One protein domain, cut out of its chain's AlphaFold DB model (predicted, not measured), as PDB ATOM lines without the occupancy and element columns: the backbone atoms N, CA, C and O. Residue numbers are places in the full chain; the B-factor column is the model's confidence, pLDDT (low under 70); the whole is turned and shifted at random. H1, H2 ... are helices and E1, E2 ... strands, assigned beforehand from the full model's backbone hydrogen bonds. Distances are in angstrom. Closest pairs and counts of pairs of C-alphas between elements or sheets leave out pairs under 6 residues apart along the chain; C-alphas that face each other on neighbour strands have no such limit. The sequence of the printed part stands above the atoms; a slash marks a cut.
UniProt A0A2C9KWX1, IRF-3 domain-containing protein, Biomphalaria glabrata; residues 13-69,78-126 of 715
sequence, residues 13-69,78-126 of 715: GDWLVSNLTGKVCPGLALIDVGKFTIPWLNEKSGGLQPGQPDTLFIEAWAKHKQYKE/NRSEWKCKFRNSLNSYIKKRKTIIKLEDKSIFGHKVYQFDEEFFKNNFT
ATOM      1  N   GLY A  13     209.292 189.369 151.733       75.62
ATOM      2  CA  GLY A  13     208.662 190.663 151.503       75.62
ATOM      3  C   GLY A  13     208.093 190.773 150.094       75.62
ATOM      4  O   GLY A  13     206.893 190.986 149.954       75.62
ATOM      5  N   ASP A  14     208.909 190.531 149.068       77.81
ATOM      6  CA  ASP A  14     208.482 190.605 147.662       77.81
ATOM      7  C   ASP A  14     207.380 189.583 147.352       77.81
ATOM      8  O   ASP A  14     206.406 189.882 146.656       77.81
ATOM      9  N   TRP A  15     207.482 188.379 147.932       83.12
ATOM     10  CA  TRP A  15     206.434 187.367 147.811       83.12
ATOM     11  C   TRP A  15     205.114 187.819 148.454       83.12
ATOM     12  O   TRP A  15     204.050 187.629 147.859       83.12
ATOM     13  N   LEU A  16     205.160 188.432 149.643       83.31
ATOM     14  CA  LEU A  16     203.969 188.969 150.306       83.31
ATOM     15  C   LEU A  16     203.352 190.118 149.502       83.31
ATOM     16  O   LEU A  16     202.141 190.111 149.304       83.31
ATOM     17  N   VAL A  17     204.162 191.054 149.000       79.50
ATOM     18  CA  VAL A  17     203.700 192.172 148.158       79.50
ATOM     19  C   VAL A  17     202.991 191.641 146.912       79.50
ATOM     20  O   VAL A  17     201.845 192.005 146.656       79.50
ATOM     21  N   SER A  18     203.611 190.710 146.183       77.94
ATOM     22  CA  SER A  18     203.030 190.132 144.965       77.94
ATOM     23  C   SER A  18     201.680 189.443 145.220       77.94
ATOM     24  O   SER A  18     200.720 189.663 144.478       77.94
ATOM     25  N   ASN A  19     201.565 188.657 146.297       78.94
ATOM     26  CA  ASN A  19     200.332 187.928 146.609       78.94
ATOM     27  C   ASN A  19     199.221 188.827 147.178       78.94
ATOM     28  O   ASN A  19     198.047 188.565 146.915       78.94
ATOM     29  N   LEU A  20     199.575 189.874 147.932       80.12
ATOM     30  CA  LEU A  20     198.614 190.815 148.515       80.12
ATOM     31  C   LEU A  20     198.077 191.812 147.481       80.12
ATOM     32  O   LEU A  20     196.874 192.065 147.469       80.12
ATOM     33  N   THR A  21     198.925 192.329 146.585       72.75
ATOM     34  CA  THR A  21     198.501 193.248 145.512       72.75
ATOM     35  C   THR A  21     197.700 192.520 144.437       72.75
ATOM     36  O   THR A  21     196.682 193.026 143.974       72.75
ATOM     37  N   GLY A  22     198.107 191.304 144.061       62.44
ATOM     38  CA  GLY A  22     197.414 190.540 143.023       62.44
ATOM     39  C   GLY A  22     196.134 189.827 143.483       62.44
ATOM     40  O   GLY A  22     195.466 189.225 142.649       62.44
ATOM     41  N   LYS A  23     195.807 189.829 144.790       61.28
ATOM     42  CA  LYS A  23     194.717 189.027 145.404       61.28
ATOM     43  C   LYS A  23     194.739 187.538 144.995       61.28
ATOM     44  O   LYS A  23     193.714 186.863 145.013       61.28
ATOM     45  N   VAL A  24     195.913 187.014 144.629       56.81
ATOM     46  CA  VAL A  24     196.072 185.692 143.986       56.81
ATOM     47  C   VAL A  24     195.955 184.545 144.992       56.81
ATOM     48  O   VAL A  24     195.707 183.402 144.619       56.81
ATOM     49  N   CYS A  25     196.127 184.837 146.281       62.97
ATOM     50  CA  CYS A  25     196.214 183.832 147.325       62.97
ATOM     51  C   CYS A  25     195.046 183.948 148.320       62.97
ATOM     52  O   CYS A  25     195.069 184.829 149.187       62.97
ATOM     53  N   PRO A  26     194.030 183.064 148.240       57.47
ATOM     54  CA  PRO A  26     192.915 183.077 149.176       57.47
ATOM     55  C   PRO A  26     193.421 182.812 150.600       57.47
ATOM     56  O   PRO A  26     194.030 181.781 150.869       57.47
ATOM     57  N   GLY A  27     193.184 183.764 151.505       64.06
ATOM     58  CA  GLY A  27     193.646 183.722 152.896       64.06
ATOM     59  C   GLY A  27     194.670 184.793 153.263       64.06
ATOM     60  O   GLY A  27     194.725 185.168 154.426       64.06
ATOM     61  N   LEU A  28     195.420 185.354 152.311       73.25
ATOM     62  CA  LEU A  28     196.208 186.570 152.539       73.25
ATOM     63  C   LEU A  28     195.407 187.773 152.036       73.25
ATOM     64  O   LEU A  28     195.173 187.897 150.839       73.25
ATOM     65  N   ALA A  29     194.977 188.653 152.941       72.75
ATOM     66  CA  ALA A  29     194.158 189.809 152.578       72.75
ATOM     67  C   ALA A  29     194.680 191.101 153.209       72.75
ATOM     68  O   ALA A  29     194.954 191.135 154.415       72.75
ATOM     69  N   LEU A  30     194.765 192.160 152.396       75.38
ATOM     70  CA  LEU A  30     194.865 193.540 152.868       75.38
ATOM     71  C   LEU A  30     193.533 193.921 153.519       75.38
ATOM     72  O   LEU A  30     192.476 193.749 152.915       75.38
ATOM     73  N   ILE A  31     193.592 194.393 154.759       74.56
ATOM     74  CA  ILE A  31     192.411 194.801 155.532       74.56
ATOM     75  C   ILE A  31     192.280 196.321 155.640       74.56
ATOM     76  O   ILE A  31     191.194 196.815 155.916       74.56
ATOM     77  N   ASP A  32     193.386 197.042 155.468       71.75
ATOM     78  CA  ASP A  32     193.505 198.493 155.618       71.75
ATOM     79  C   ASP A  32     194.838 198.940 154.979       71.75
ATOM     80  O   ASP A  32     195.657 198.098 154.590       71.75
ATOM     81  N   VAL A  33     195.085 200.247 154.887       73.62
ATOM     82  CA  VAL A  33     196.323 200.825 154.342       73.62
ATOM     83  C   VAL A  33     197.535 200.256 155.089       73.62
ATOM     84  O   VAL A  33     197.708 200.459 156.290       73.62
ATOM     85  N   GLY A  34     198.365 199.483 154.386       71.75
ATOM     86  CA  GLY A  34     199.550 198.841 154.953       71.75
ATOM     87  C   GLY A  34     199.298 197.668 155.899       71.75
ATOM     88  O   GLY A  34     200.273 197.084 156.366       71.75
ATOM     89  N   LYS A  35     198.048 197.267 156.172       82.00
ATOM     90  CA  LYS A  35     197.734 196.164 157.099       82.00
ATOM     91  C   LYS A  35     197.198 194.947 156.366       82.00
ATOM     92  O   LYS A  35     196.299 195.047 155.535       82.00
ATOM     93  N   PHE A  36     197.688 193.771 156.740       83.19
ATOM     94  CA  PHE A  36     197.263 192.500 156.169       83.19
ATOM     95  C   PHE A  36     197.054 191.424 157.233       83.19
ATOM     96  O   PHE A  36     197.567 191.499 158.352       83.19
ATOM     97  N   THR A  37     196.276 190.405 156.880       81.25
ATOM     98  CA  THR A  37     195.938 189.288 157.770       81.25
ATOM     99  C   THR A  37     196.540 187.979 157.293       81.25
ATOM    100  O   THR A  37     196.613 187.712 156.095       81.25
ATOM    101  N   ILE A  38     196.959 187.152 158.255       80.25
ATOM    102  CA  ILE A  38     197.359 185.763 158.022       80.25
ATOM    103  C   ILE A  38     196.494 184.845 158.902       80.25
ATOM    104  O   ILE A  38     196.519 184.987 160.132       80.25
ATOM    105  N   PRO A  39     195.744 183.894 158.324       72.62
ATOM    106  CA  PRO A  39     194.932 182.930 159.055       72.62
ATOM    107  C   PRO A  39     195.835 181.910 159.755       72.62
ATOM    108  O   PRO A  39     196.354 180.967 159.157       72.62
ATOM    109  N   TRP A  40     196.031 182.083 161.062       73.94
ATOM    110  CA  TRP A  40     196.811 181.173 161.903       73.94
ATOM    111  C   TRP A  40     195.890 180.228 162.676       73.94
ATOM    112  O   TRP A  40     195.992 180.113 163.897       73.94
ATOM    113  N   LEU A  41     195.000 179.530 161.968       62.78
ATOM    114  CA  LEU A  41     194.085 178.571 162.587       62.78
ATOM    115  C   LEU A  41     194.879 177.463 163.298       62.78
ATOM    116  O   LEU A  41     195.845 176.919 162.757       62.78
ATOM    117  N   ASN A  42     194.504 177.146 164.533       55.12
ATOM    118  CA  ASN A  42     195.135 176.094 165.324       55.12
ATOM    119  C   ASN A  42     194.416 174.754 165.087       55.12
ATOM    120  O   ASN A  42     193.266 174.715 164.654       55.12
ATOM    121  N   GLU A  43     195.049 173.635 165.443       44.22
ATOM    122  CA  GLU A  43     194.430 172.297 165.341       44.22
ATOM    123  C   GLU A  43     193.108 172.187 166.126       44.22
ATOM    124  O   GLU A  43     192.208 171.454 165.733       44.22
ATOM    125  N   LYS A  44     192.942 172.996 167.181       43.00
ATOM    126  CA  LYS A  44     191.710 173.088 167.982       43.00
ATOM    127  C   LYS A  44     190.593 173.936 167.344       43.00
ATOM    128  O   LYS A  44     189.472 173.896 167.834       43.00
ATOM    129  N   SER A  45     190.880 174.698 166.285       48.56
ATOM    130  CA  SER A  45     189.933 175.595 165.599       48.56
ATOM    131  C   SER A  45     189.610 175.158 164.163       48.56
ATOM    132  O   SER A  45     189.186 175.986 163.365       48.56
ATOM    133  N   GLY A  46     189.827 173.884 163.820       45.34
ATOM    134  CA  GLY A  46     189.454 173.319 162.514       45.34
ATOM    135  C   GLY A  46     190.573 172.589 161.770       45.34
ATOM    136  O   GLY A  46     190.266 171.818 160.865       45.34
ATOM    137  N   GLY A  47     191.837 172.747 162.186       51.69
ATOM    138  CA  GLY A  47     192.995 172.093 161.562       51.69
ATOM    139  C   GLY A  47     193.306 172.576 160.137       51.69
ATOM    140  O   GLY A  47     192.499 173.239 159.499       51.69
ATOM    141  N   LEU A  48     194.499 172.228 159.639       53.12
ATOM    142  CA  LEU A  48     194.958 172.534 158.275       53.12
ATOM    143  C   LEU A  48     194.224 171.657 157.245       53.12
ATOM    144  O   LEU A  48     194.786 170.675 156.744       53.12
ATOM    145  N   GLN A  49     192.958 171.964 156.966       55.81
ATOM    146  CA  GLN A  49     192.150 171.242 155.978       55.81
ATOM    147  C   GLN A  49     192.467 171.729 154.560       55.81
ATOM    148  O   GLN A  49     192.473 172.935 154.333       55.81
ATOM    149  N   PRO A  50     192.710 170.828 153.593       52.94
ATOM    150  CA  PRO A  50     193.074 171.231 152.239       52.94
ATOM    151  C   PRO A  50     191.943 172.042 151.593       52.94
ATOM    152  O   PRO A  50     190.774 171.673 151.695       52.94
ATOM    153  N   GLY A  51     192.300 173.152 150.947       56.25
ATOM    154  CA  GLY A  51     191.352 174.071 150.312       56.25
ATOM    155  C   GLY A  51     190.774 175.143 151.243       56.25
ATOM    156  O   GLY A  51     190.023 175.994 150.779       56.25
ATOM    157  N   GLN A  52     191.125 175.146 152.535       64.50
ATOM    158  CA  GLN A  52     190.824 176.267 153.432       64.50
ATOM    159  C   GLN A  52     191.818 177.424 153.227       64.50
ATOM    160  O   GLN A  52     192.972 177.161 152.868       64.50
ATOM    161  N   PRO A  53     191.431 178.685 153.515       61.91
ATOM    162  CA  PRO A  53     192.288 179.858 153.311       61.91
ATOM    163  C   PRO A  53     193.661 179.750 153.990       61.91
ATOM    164  O   PRO A  53     194.659 180.244 153.473       61.91
ATOM    165  N   ASP A  54     193.748 179.058 155.130       65.81
ATOM    166  CA  ASP A  54     195.009 178.836 155.838       65.81
ATOM    167  C   ASP A  54     195.926 177.801 155.176       65.81
ATOM    168  O   ASP A  54     197.138 177.869 155.345       65.81
ATOM    169  N   THR A  55     195.387 176.866 154.395       67.56
ATOM    170  CA  THR A  55     196.186 175.895 153.630       67.56
ATOM    171  C   THR A  55     196.597 176.401 152.257       67.56
ATOM    172  O   THR A  55     197.674 176.037 151.784       67.56
ATOM    173  N   LEU A  56     195.795 177.281 151.652       70.94
ATOM    174  CA  LEU A  56     196.042 177.821 150.317       70.94
ATOM    175  C   LEU A  56     197.293 178.713 150.286       70.94
ATOM    176  O   LEU A  56     198.140 178.543 149.408       70.94
ATOM    177  N   PHE A  57     197.501 179.574 151.292       77.38
ATOM    178  CA  PHE A  57     198.730 180.379 151.357       77.38
ATOM    179  C   PHE A  57     199.985 179.564 151.680       77.38
ATOM    180  O   PHE A  57     201.077 179.893 151.213       77.38
ATOM    181  N   ILE A  58     199.840 178.480 152.445       77.62
ATOM    182  CA  ILE A  58     200.947 177.570 152.761       77.62
ATOM    183  C   ILE A  58     201.360 176.793 151.507       77.62
ATOM    184  O   ILE A  58     202.555 176.612 151.269       77.62
ATOM    185  N   GLU A  59     200.396 176.375 150.687       76.00
ATOM    186  CA  GLU A  59     200.647 175.732 149.396       76.00
ATOM    187  C   GLU A  59     201.322 176.690 148.410       76.00
ATOM    188  O   GLU A  59     202.342 176.339 147.811       76.00
ATOM    189  N   ALA A  60     200.826 177.925 148.299       77.12
ATOM    190  CA  ALA A  60     201.445 178.963 147.480       77.12
ATOM    191  C   ALA A  60     202.896 179.253 147.916       77.12
ATOM    192  O   ALA A  60     203.789 179.384 147.075       77.12
ATOM    193  N   TRP A  61     203.161 179.281 149.227       79.38
ATOM    194  CA  TRP A  61     204.509 179.463 149.766       79.38
ATOM    195  C   TRP A  61     205.442 178.287 149.452       79.38
ATOM    196  O   TRP A  61     206.598 178.490 149.076       79.38
ATOM    197  N   ALA A  62     204.957 177.050 149.569       79.00
ATOM    198  CA  ALA A  62     205.751 175.864 149.254       79.00
ATOM    199  C   ALA A  62     206.079 175.750 147.757       79.00
ATOM    200  O   ALA A  62     207.204 175.387 147.406       79.00
ATOM    201  N   LYS A  63     205.133 176.121 146.881       75.94
ATOM    202  CA  LYS A  63     205.367 176.240 145.432       75.94
ATOM    203  C   LYS A  63     206.418 177.308 145.131       75.94
ATOM    204  O   LYS A  63     207.350 177.049 144.374       75.94
ATOM    205  N   HIS A  64     206.332 178.470 145.783       76.31
ATOM    206  CA  HIS A  64     207.315 179.544 145.622       76.31
ATOM    207  C   HIS A  64     208.726 179.145 146.086       76.31
ATOM    208  O   HIS A  64     209.711 179.478 145.432       76.31
ATOM    209  N   LYS A  65     208.841 178.357 147.164       73.69
ATOM    210  CA  LYS A  65     210.116 177.779 147.630       73.69
ATOM    211  C   LYS A  65     210.564 176.533 146.840       73.69
ATOM    212  O   LYS A  65     211.486 175.849 147.280       73.69
ATOM    213  N   GLN A  66     209.956 176.268 145.677       63.84
ATOM    214  CA  GLN A  66     210.301 175.204 144.726       63.84
ATOM    215  C   GLN A  66     210.397 173.810 145.364       63.84
ATOM    216  O   GLN A  66     211.419 173.126 145.263       63.84
ATOM    217  N   TYR A  67     209.321 173.356 146.012       59.25
ATOM    218  CA  TYR A  67     209.202 171.946 146.381       59.25
ATOM    219  C   TYR A  67     209.253 171.064 145.119       59.25
ATOM    220  O   TYR A  67     208.285 170.988 144.368       59.25
ATOM    221  N   LYS A  68     210.400 170.416 144.871       49.69
ATOM    222  CA  LYS A  68     210.523 169.371 143.850       49.69
ATOM    223  C   LYS A  68     209.830 168.115 144.366       49.69
ATOM    224  O   LYS A  68     210.194 167.612 145.429       49.69
ATOM    225  N   GLU A  69     208.846 167.639 143.611       50.12
ATOM    226  CA  GLU A  69     208.144 166.376 143.829       50.12
ATOM    227  C   GLU A  69     209.146 165.241 144.092       50.12
ATOM    228  O   GLU A  69     209.817 164.748 143.187       50.12
ATOM    229  N   ASN A  78     202.726 166.838 155.097       63.59
ATOM    230  CA  ASN A  78     203.727 167.845 155.505       63.59
ATOM    231  C   ASN A  78     203.186 169.281 155.687       63.59
ATOM    232  O   ASN A  78     203.973 170.216 155.869       63.59
ATOM    233  N   ARG A  79     201.861 169.501 155.687       69.69
ATOM    234  CA  ARG A  79     201.264 170.853 155.822       69.69
ATOM    235  C   ARG A  79     201.720 171.592 157.086       69.69
ATOM    236  O   ARG A  79     202.038 172.780 157.035       69.69
ATOM    237  N   SER A  80     201.808 170.885 158.213       71.44
ATOM    238  CA  SER A  80     202.264 171.457 159.488       71.44
ATOM    239  C   SER A  80     203.736 171.885 159.448       71.44
ATOM    240  O   SER A  80     204.101 172.909 160.030       71.44
ATOM    241  N   GLU A  81     204.583 171.156 158.716       72.94
ATOM    242  CA  GLU A  81     205.998 171.494 158.543       72.94
ATOM    243  C   GLU A  81     206.158 172.775 157.714       72.94
ATOM    244  O   GLU A  81     206.907 173.676 158.095       72.94
ATOM    245  N   TRP A  82     205.398 172.908 156.624       76.94
ATOM    246  CA  TRP A  82     205.415 174.106 155.782       76.94
ATOM    247  C   TRP A  82     204.827 175.335 156.474       76.94
ATOM    248  O   TRP A  82     205.392 176.425 156.353       76.94
ATOM    249  N   LYS A  83     203.790 175.160 157.302       79.06
ATOM    250  CA  LYS A  83     203.304 176.211 158.209       79.06
ATOM    251  C   LYS A  83     204.401 176.689 159.156       79.06
ATOM    252  O   LYS A  83     204.572 177.892 159.366       79.06
ATOM    253  N   CYS A  84     205.159 175.751 159.728       77.50
ATOM    254  CA  CYS A  84     206.267 176.061 160.624       77.50
ATOM    255  C   CYS A  84     207.397 176.798 159.889       77.50
ATOM    256  O   CYS A  84     207.878 177.818 160.382       77.50
ATOM    257  N   LYS A  85     207.764 176.344 158.681       80.50
ATOM    258  CA  LYS A  85     208.766 176.998 157.826       80.50
ATOM    259  C   LYS A  85     208.361 178.424 157.467       80.50
ATOM    260  O   LYS A  85     209.155 179.331 157.684       80.50
ATOM    261  N   PHE A  86     207.125 178.640 157.018       84.38
ATOM    262  CA  PHE A  86     206.614 179.980 156.722       84.38
ATOM    263  C   PHE A  86     206.658 180.894 157.954       84.38
ATOM    264  O   PHE A  86     207.184 182.002 157.891       84.38
ATOM    265  N   ARG A  87     206.191 180.406 159.112       84.00
ATOM    266  CA  ARG A  87     206.245 181.155 160.379       84.00
ATOM    267  C   ARG A  87     207.675 181.543 160.759       84.00
ATOM    268  O   ARG A  87     207.905 182.659 161.218       84.00
ATOM    269  N   ASN A  88     208.630 180.632 160.584       79.75
ATOM    270  CA  ASN A  88     210.035 180.890 160.886       79.75
ATOM    271  C   ASN A  88     210.643 181.902 159.909       79.75
ATOM    272  O   ASN A  88     211.344 182.810 160.355       79.75
ATOM    273  N   SER A  89     210.327 181.805 158.613       82.12
ATOM    274  CA  SER A  89     210.716 182.802 157.612       82.12
ATOM    275  C   SER A  89     210.146 184.182 157.946       82.12
ATOM    276  O   SER A  89     210.902 185.148 157.953       82.12
ATOM    277  N   LEU A  90     208.868 184.271 158.325       84.25
ATOM    278  CA  LEU A  90     208.217 185.526 158.714       84.25
ATOM    279  C   LEU A  90     208.842 186.143 159.964       84.25
ATOM    280  O   LEU A  90     209.196 187.316 159.964       84.25
ATOM    281  N   ASN A  91     209.056 185.350 161.013       80.75
ATOM    282  CA  ASN A  91     209.694 185.838 162.235       80.75
ATOM    283  C   ASN A  91     211.147 186.275 162.000       80.75
ATOM    284  O   ASN A  91     211.598 187.250 162.597       80.75
ATOM    285  N   SER A  92     211.888 185.556 161.152       77.44
ATOM    286  CA  SER A  92     213.253 185.926 160.758       77.44
ATOM    287  C   SER A  92     213.261 187.233 159.962       77.44
ATOM    288  O   SER A  92     214.061 188.120 160.251       77.44
ATOM    289  N   TYR A  93     212.321 187.392 159.027       80.25
ATOM    290  CA  TYR A  93     212.161 188.599 158.222       80.25
ATOM    291  C   TYR A  93     211.828 189.825 159.080       80.25
ATOM    292  O   TYR A  93     212.531 190.831 159.007       80.25
ATOM    293  N   ILE A  94     210.842 189.703 159.977       80.56
ATOM    294  CA  ILE A  94     210.467 190.749 160.943       80.56
ATOM    295  C   ILE A  94     211.686 191.187 161.770       80.56
ATOM    296  O   ILE A  94     211.934 192.380 161.927       80.56
ATOM    297  N   LYS A  95     212.493 190.234 162.261       75.50
ATOM    298  CA  LYS A  95     213.692 190.531 163.062       75.50
ATOM    299  C   LYS A  95     214.806 191.216 162.266       75.50
ATOM    300  O   LYS A  95     215.482 192.078 162.819       75.50
ATOM    301  N   LYS A  96     215.030 190.806 161.013       74.81
ATOM    302  CA  LYS A  96     216.150 191.282 160.182       74.81
ATOM    303  C   LYS A  96     215.860 192.605 159.478       74.81
ATOM    304  O   LYS A  96     216.734 193.462 159.441       74.81
ATOM    305  N   ARG A  97     214.669 192.751 158.891       71.38
ATOM    306  CA  ARG A  97     214.324 193.877 158.008       71.38
ATOM    307  C   ARG A  97     213.487 194.950 158.706       71.38
ATOM    308  O   ARG A  97     213.501 196.079 158.245       71.38
ATOM    309  N   LYS A  98     212.780 194.626 159.802       68.88
ATOM    310  CA  LYS A  98     211.871 195.530 160.552       68.88
ATOM    311  C   LYS A  98     210.787 196.239 159.715       68.88
ATOM    312  O   LYS A  98     210.059 197.060 160.250       68.88
ATOM    313  N   THR A  99     210.618 195.870 158.447       77.50
ATOM    314  CA  THR A  99     209.614 196.419 157.523       77.50
ATOM    315  C   THR A  99     208.214 195.846 157.734       77.50
ATOM    316  O   THR A  99     207.273 196.285 157.084       77.50
ATOM    317  N   ILE A 100     208.055 194.847 158.612       82.62
ATOM    318  CA  ILE A 100     206.764 194.278 159.008       82.62
ATOM    319  C   ILE A 100     206.700 194.250 160.532       82.62
ATOM    320  O   ILE A 100     207.576 193.684 161.189       82.62
ATOM    321  N   ILE A 101     205.626 194.800 161.087       80.81
ATOM    322  CA  ILE A 101     205.324 194.820 162.513       80.81
ATOM    323  C   ILE A 101     204.125 193.902 162.758       80.81
ATOM    324  O   ILE A 101     203.124 193.937 162.043       80.81
ATOM    325  N   LYS A 102     204.224 193.046 163.776       81.12
ATOM    326  CA  LYS A 102     203.093 192.241 164.245       81.12
ATOM    327  C   LYS A 102     202.276 193.075 165.234       81.12
ATOM    328  O   LYS A 102     202.834 193.524 166.230       81.12
ATOM    329  N   LEU A 103     200.976 193.219 164.996       78.81
ATOM    330  CA  LEU A 103     200.060 193.887 165.925       78.81
ATOM    331  C   LEU A 103     199.508 192.857 166.936       78.81
ATOM    332  O   LEU A 103     199.237 191.712 166.561       78.81
ATOM    333  N   GLU A 104     199.405 193.207 168.225       52.88
ATOM    334  CA  GLU A 104     198.882 192.295 169.261       52.88
ATOM    335  C   GLU A 104     197.349 192.140 169.202       52.88
ATOM    336  O   GLU A 104     196.615 193.053 168.830       52.88
ATOM    337  N   ASP A 105     196.897 190.921 169.513       52.62
ATOM    338  CA  ASP A 105     195.608 190.307 169.165       52.62
ATOM    339  C   ASP A 105     194.342 191.045 169.634       52.62
ATOM    340  O   ASP A 105     194.139 191.225 170.832       52.62
ATOM    341  N   LYS A 106     193.406 191.252 168.690       46.41
ATOM    342  CA  LYS A 106     191.938 191.121 168.867       46.41
ATOM    343  C   LYS A 106     191.247 190.701 167.553       46.41
ATOM    344  O   LYS A 106     190.359 191.390 167.063       46.41
ATOM    345  N   SER A 107     191.648 189.578 166.951       44.69
ATOM    346  CA  SER A 107     190.904 189.000 165.815       44.69
ATOM    347  C   SER A 107     189.939 187.906 166.279       44.69
ATOM    348  O   SER A 107     190.326 186.979 166.988       44.69
ATOM    349  N   ILE A 108     188.684 187.993 165.835       45.50
ATOM    350  CA  ILE A 108     187.549 187.154 166.258       45.50
ATOM    351  C   ILE A 108     187.596 185.732 165.644       45.50
ATOM    352  O   ILE A 108     186.811 184.868 166.016       45.50
ATOM    353  N   PHE A 109     188.561 185.421 164.767       50.97
ATOM    354  CA  PHE A 109     188.570 184.155 164.011       50.97
ATOM    355  C   PHE A 109     189.958 183.507 163.850       50.97
ATOM    356  O   PHE A 109     190.223 182.853 162.847       50.97
ATOM    357  N   GLY A 110     190.890 183.701 164.792       59.28
ATOM    358  CA  GLY A 110     192.213 183.045 164.738       59.28
ATOM    359  C   GLY A 110     193.151 183.548 163.628       59.28
ATOM    360  O   GLY A 110     194.125 182.877 163.282       59.28
ATOM    361  N   HIS A 111     192.881 184.730 163.071       71.94
ATOM    362  CA  HIS A 111     193.771 185.416 162.133       71.94
ATOM    363  C   HIS A 111     194.713 186.346 162.908       71.94
ATOM    364  O   HIS A 111     194.293 186.958 163.883       71.94
ATOM    365  N   LYS A 112     195.974 186.488 162.484       78.19
ATOM    366  CA  LYS A 112     196.886 187.499 163.051       78.19
ATOM    367  C   LYS A 112     197.090 188.630 162.063       78.19
ATOM    368  O   LYS A 112     197.226 188.382 160.865       78.19
ATOM    369  N   VAL A 113     197.119 189.845 162.592       81.00
ATOM    370  CA  VAL A 113     197.270 191.074 161.816       81.00
ATOM    371  C   VAL A 113     198.732 191.512 161.825       81.00
ATOM    372  O   VAL A 113     199.395 191.510 162.866       81.00
ATOM    373  N   TYR A 114     199.219 191.895 160.653       84.94
ATOM    374  CA  TYR A 114     200.552 192.431 160.424       84.94
ATOM    375  C   TYR A 114     200.431 193.758 159.681       84.94
ATOM    376  O   TYR A 114     199.481 193.969 158.929       84.94
ATOM    377  N   GLN A 115     201.392 194.645 159.893       84.00
ATOM    378  CA  GLN A 115     201.452 195.946 159.247       84.00
ATOM    379  C   GLN A 115     202.824 196.133 158.609       84.00
ATOM    380  O   GLN A 115     203.839 195.881 159.254       84.00
ATOM    381  N   PHE A 116     202.853 196.548 157.345       83.50
ATOM    382  CA  PHE A 116     204.071 197.025 156.707       83.50
ATOM    383  C   PHE A 116     204.457 198.388 157.280       83.50
ATOM    384  O   PHE A 116     203.594 199.208 157.590       83.50
ATOM    385  N   ASP A 117     205.755 198.627 157.395       82.81
ATOM    386  CA  ASP A 117     206.289 199.958 157.646       82.81
ATOM    387  C   ASP A 117     205.828 200.938 156.551       82.81
ATOM    388  O   ASP A 117     205.670 200.552 155.389       82.81
ATOM    389  N   GLU A 118     205.584 202.198 156.920       74.00
ATOM    390  CA  GLU A 118     205.008 203.191 156.009       74.00
ATOM    391  C   GLU A 118     205.880 203.451 154.777       74.00
ATOM    392  O   GLU A 118     205.346 203.650 153.683       74.00
ATOM    393  N   GLU A 119     207.205 203.437 154.932       75.00
ATOM    394  CA  GLU A 119     208.140 203.654 153.830       75.00
ATOM    395  C   GLU A 119     208.153 202.437 152.897       75.00
ATOM    396  O   GLU A 119     208.061 202.569 151.675       75.00
ATOM    397  N   PHE A 120     208.151 201.231 153.472       79.31
ATOM    398  CA  PHE A 120     208.061 199.989 152.704       79.31
ATOM    399  C   PHE A 120     206.733 199.877 151.942       79.31
ATOM    400  O   PHE A 120     206.724 199.470 150.780       79.31
ATOM    401  N   PHE A 121     205.612 200.258 152.561       79.56
ATOM    402  CA  PHE A 121     204.301 200.216 151.919       79.56
ATOM    403  C   PHE A 121     204.201 201.215 150.759       79.56
ATOM    404  O   PHE A 121     203.811 200.833 149.654       79.56
ATOM    405  N   LYS A 122     204.617 202.472 150.968       76.00
ATOM    406  CA  LYS A 122     204.611 203.508 149.921       76.00
ATOM    407  C   LYS A 122     205.473 203.115 148.721       76.00
ATOM    408  O   LYS A 122     205.068 203.335 147.586       76.00
ATOM    409  N   ASN A 123     206.614 202.471 148.948       76.56
ATOM    410  CA  ASN A 123     207.507 202.076 147.858       76.56
ATOM    411  C   ASN A 123     206.995 200.876 147.039       76.56
ATOM    412  O   ASN A 123     207.410 200.719 145.895       76.56
ATOM    413  N   ASN A 124     206.094 200.050 147.588       75.75
ATOM    414  CA  ASN A 124     205.692 198.775 146.975       75.75
ATOM    415  C   ASN A 124     204.206 198.679 146.565       75.75
ATOM    416  O   ASN A 124     203.843 197.747 145.849       75.75
ATOM    417  N   PHE A 125     203.340 199.610 146.990       71.19
ATOM    418  CA  PHE A 125     201.883 199.551 146.760       71.19
ATOM    419  C   PHE A 125     201.299 200.802 146.062       71.19
ATOM    420  O   PHE A 125     200.109 201.081 146.174       71.19
ATOM    421  N   THR A 126     202.105 201.565 145.315       55.06
ATOM    422  CA  THR A 126     201.788 202.916 144.791       55.06
ATOM    423  C   THR A 126     200.717 203.036 143.700       55.06
ATOM    424  O   THR A 126     200.538 204.124 143.157       55.06
TER     425      THR A 126
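Overview. This is residues 13 to 69 and 78 to 126 of the 715 residues of the protein "IRF-3 domain-containing protein" of Biomphalaria glabrata (UniProt A0A2C9KWX1). A small, twisted sheet of four short strands has helices around it: H1 packs on it, H2 meets the end of E2, and H4 follows E4 at the far end of that strand. The long helix H3 packs with its later residues on edge strand E3 and runs on past the sheet, where its residues 79 to 86 cross H2. The printed part has 106 residues, with four named helices and four named strands in the order H1 E1 E2 H2 H3 E3 E4 H4; the sheet, E1 - E2 - E4 - E3, is antiparallel and the class is mixed, helices and strands. The whole is compact, with a radius of gyration of the C-alphas of 13.6 A, and spans 36 by 35 by 25 A.

Arrangement. H1, residues 13 to 21, is on the sheet at a height of 9.0 A. E1, residues 29 to 32, and E2, residues 35 to 39, form a hairpin, with N 31 and O 35 at 2.9 A. H2, residues 53 to 64, only grazes the sheet with residues 53 to 57; the closest C-alphas of E2 and H2 are those of Pro 39 and Asp 54, 5.2 A apart. H3, residues 79 to 97, touches H2 with residues 79 to 86 alone, about perpendicular at 73 degrees; the closest C-alphas, of Ile 58 and Lys 83, are 6.1 A apart. E3, residues 100 to 102, and E4, residues 111 to 116, form a second hairpin, with N 101 and O 115 at 2.8 A. E2 and E4 are antiparallel neighbours, with N 36 and O 114 at 2.8 A. H4, residues 118 to 124, is close to H1 but not clearly touching, with the C-alphas of Val 17 and Asn 124 7.0 A apart; H3 and H4 are apart. In H1, H3 and H4 every O i to N i+4 pair is within hydrogen-bond range; in H2, 6 of 8 are.

Along the chain. H1 begins at C-alpha 13, (208.662, 190.663, 151.503). H2 measures 16.9 A from first to last C-alpha, and H3, the longest helix, 26.6 A, ending at C-alpha 97, (214.324, 193.877, 158.008). E2 measures 13.7 A and E4 16.4 A. H4 ends at C-alpha 124, (205.692, 198.775, 146.975).

Size, cuts and confidence. The two C-alphas farthest apart are those of Lys 44 and Thr 126, at 39.1 A. Residues 70 to 77 are not printed, and C-alphas 69 and 78 are 12.6 A apart across this cut. The link from E2 to H2, residues 40 to 52, is long. The mean pLDDT of the printed part is 70.5; 36 residues are under 70, among them 41 to 55 and 104 to 110.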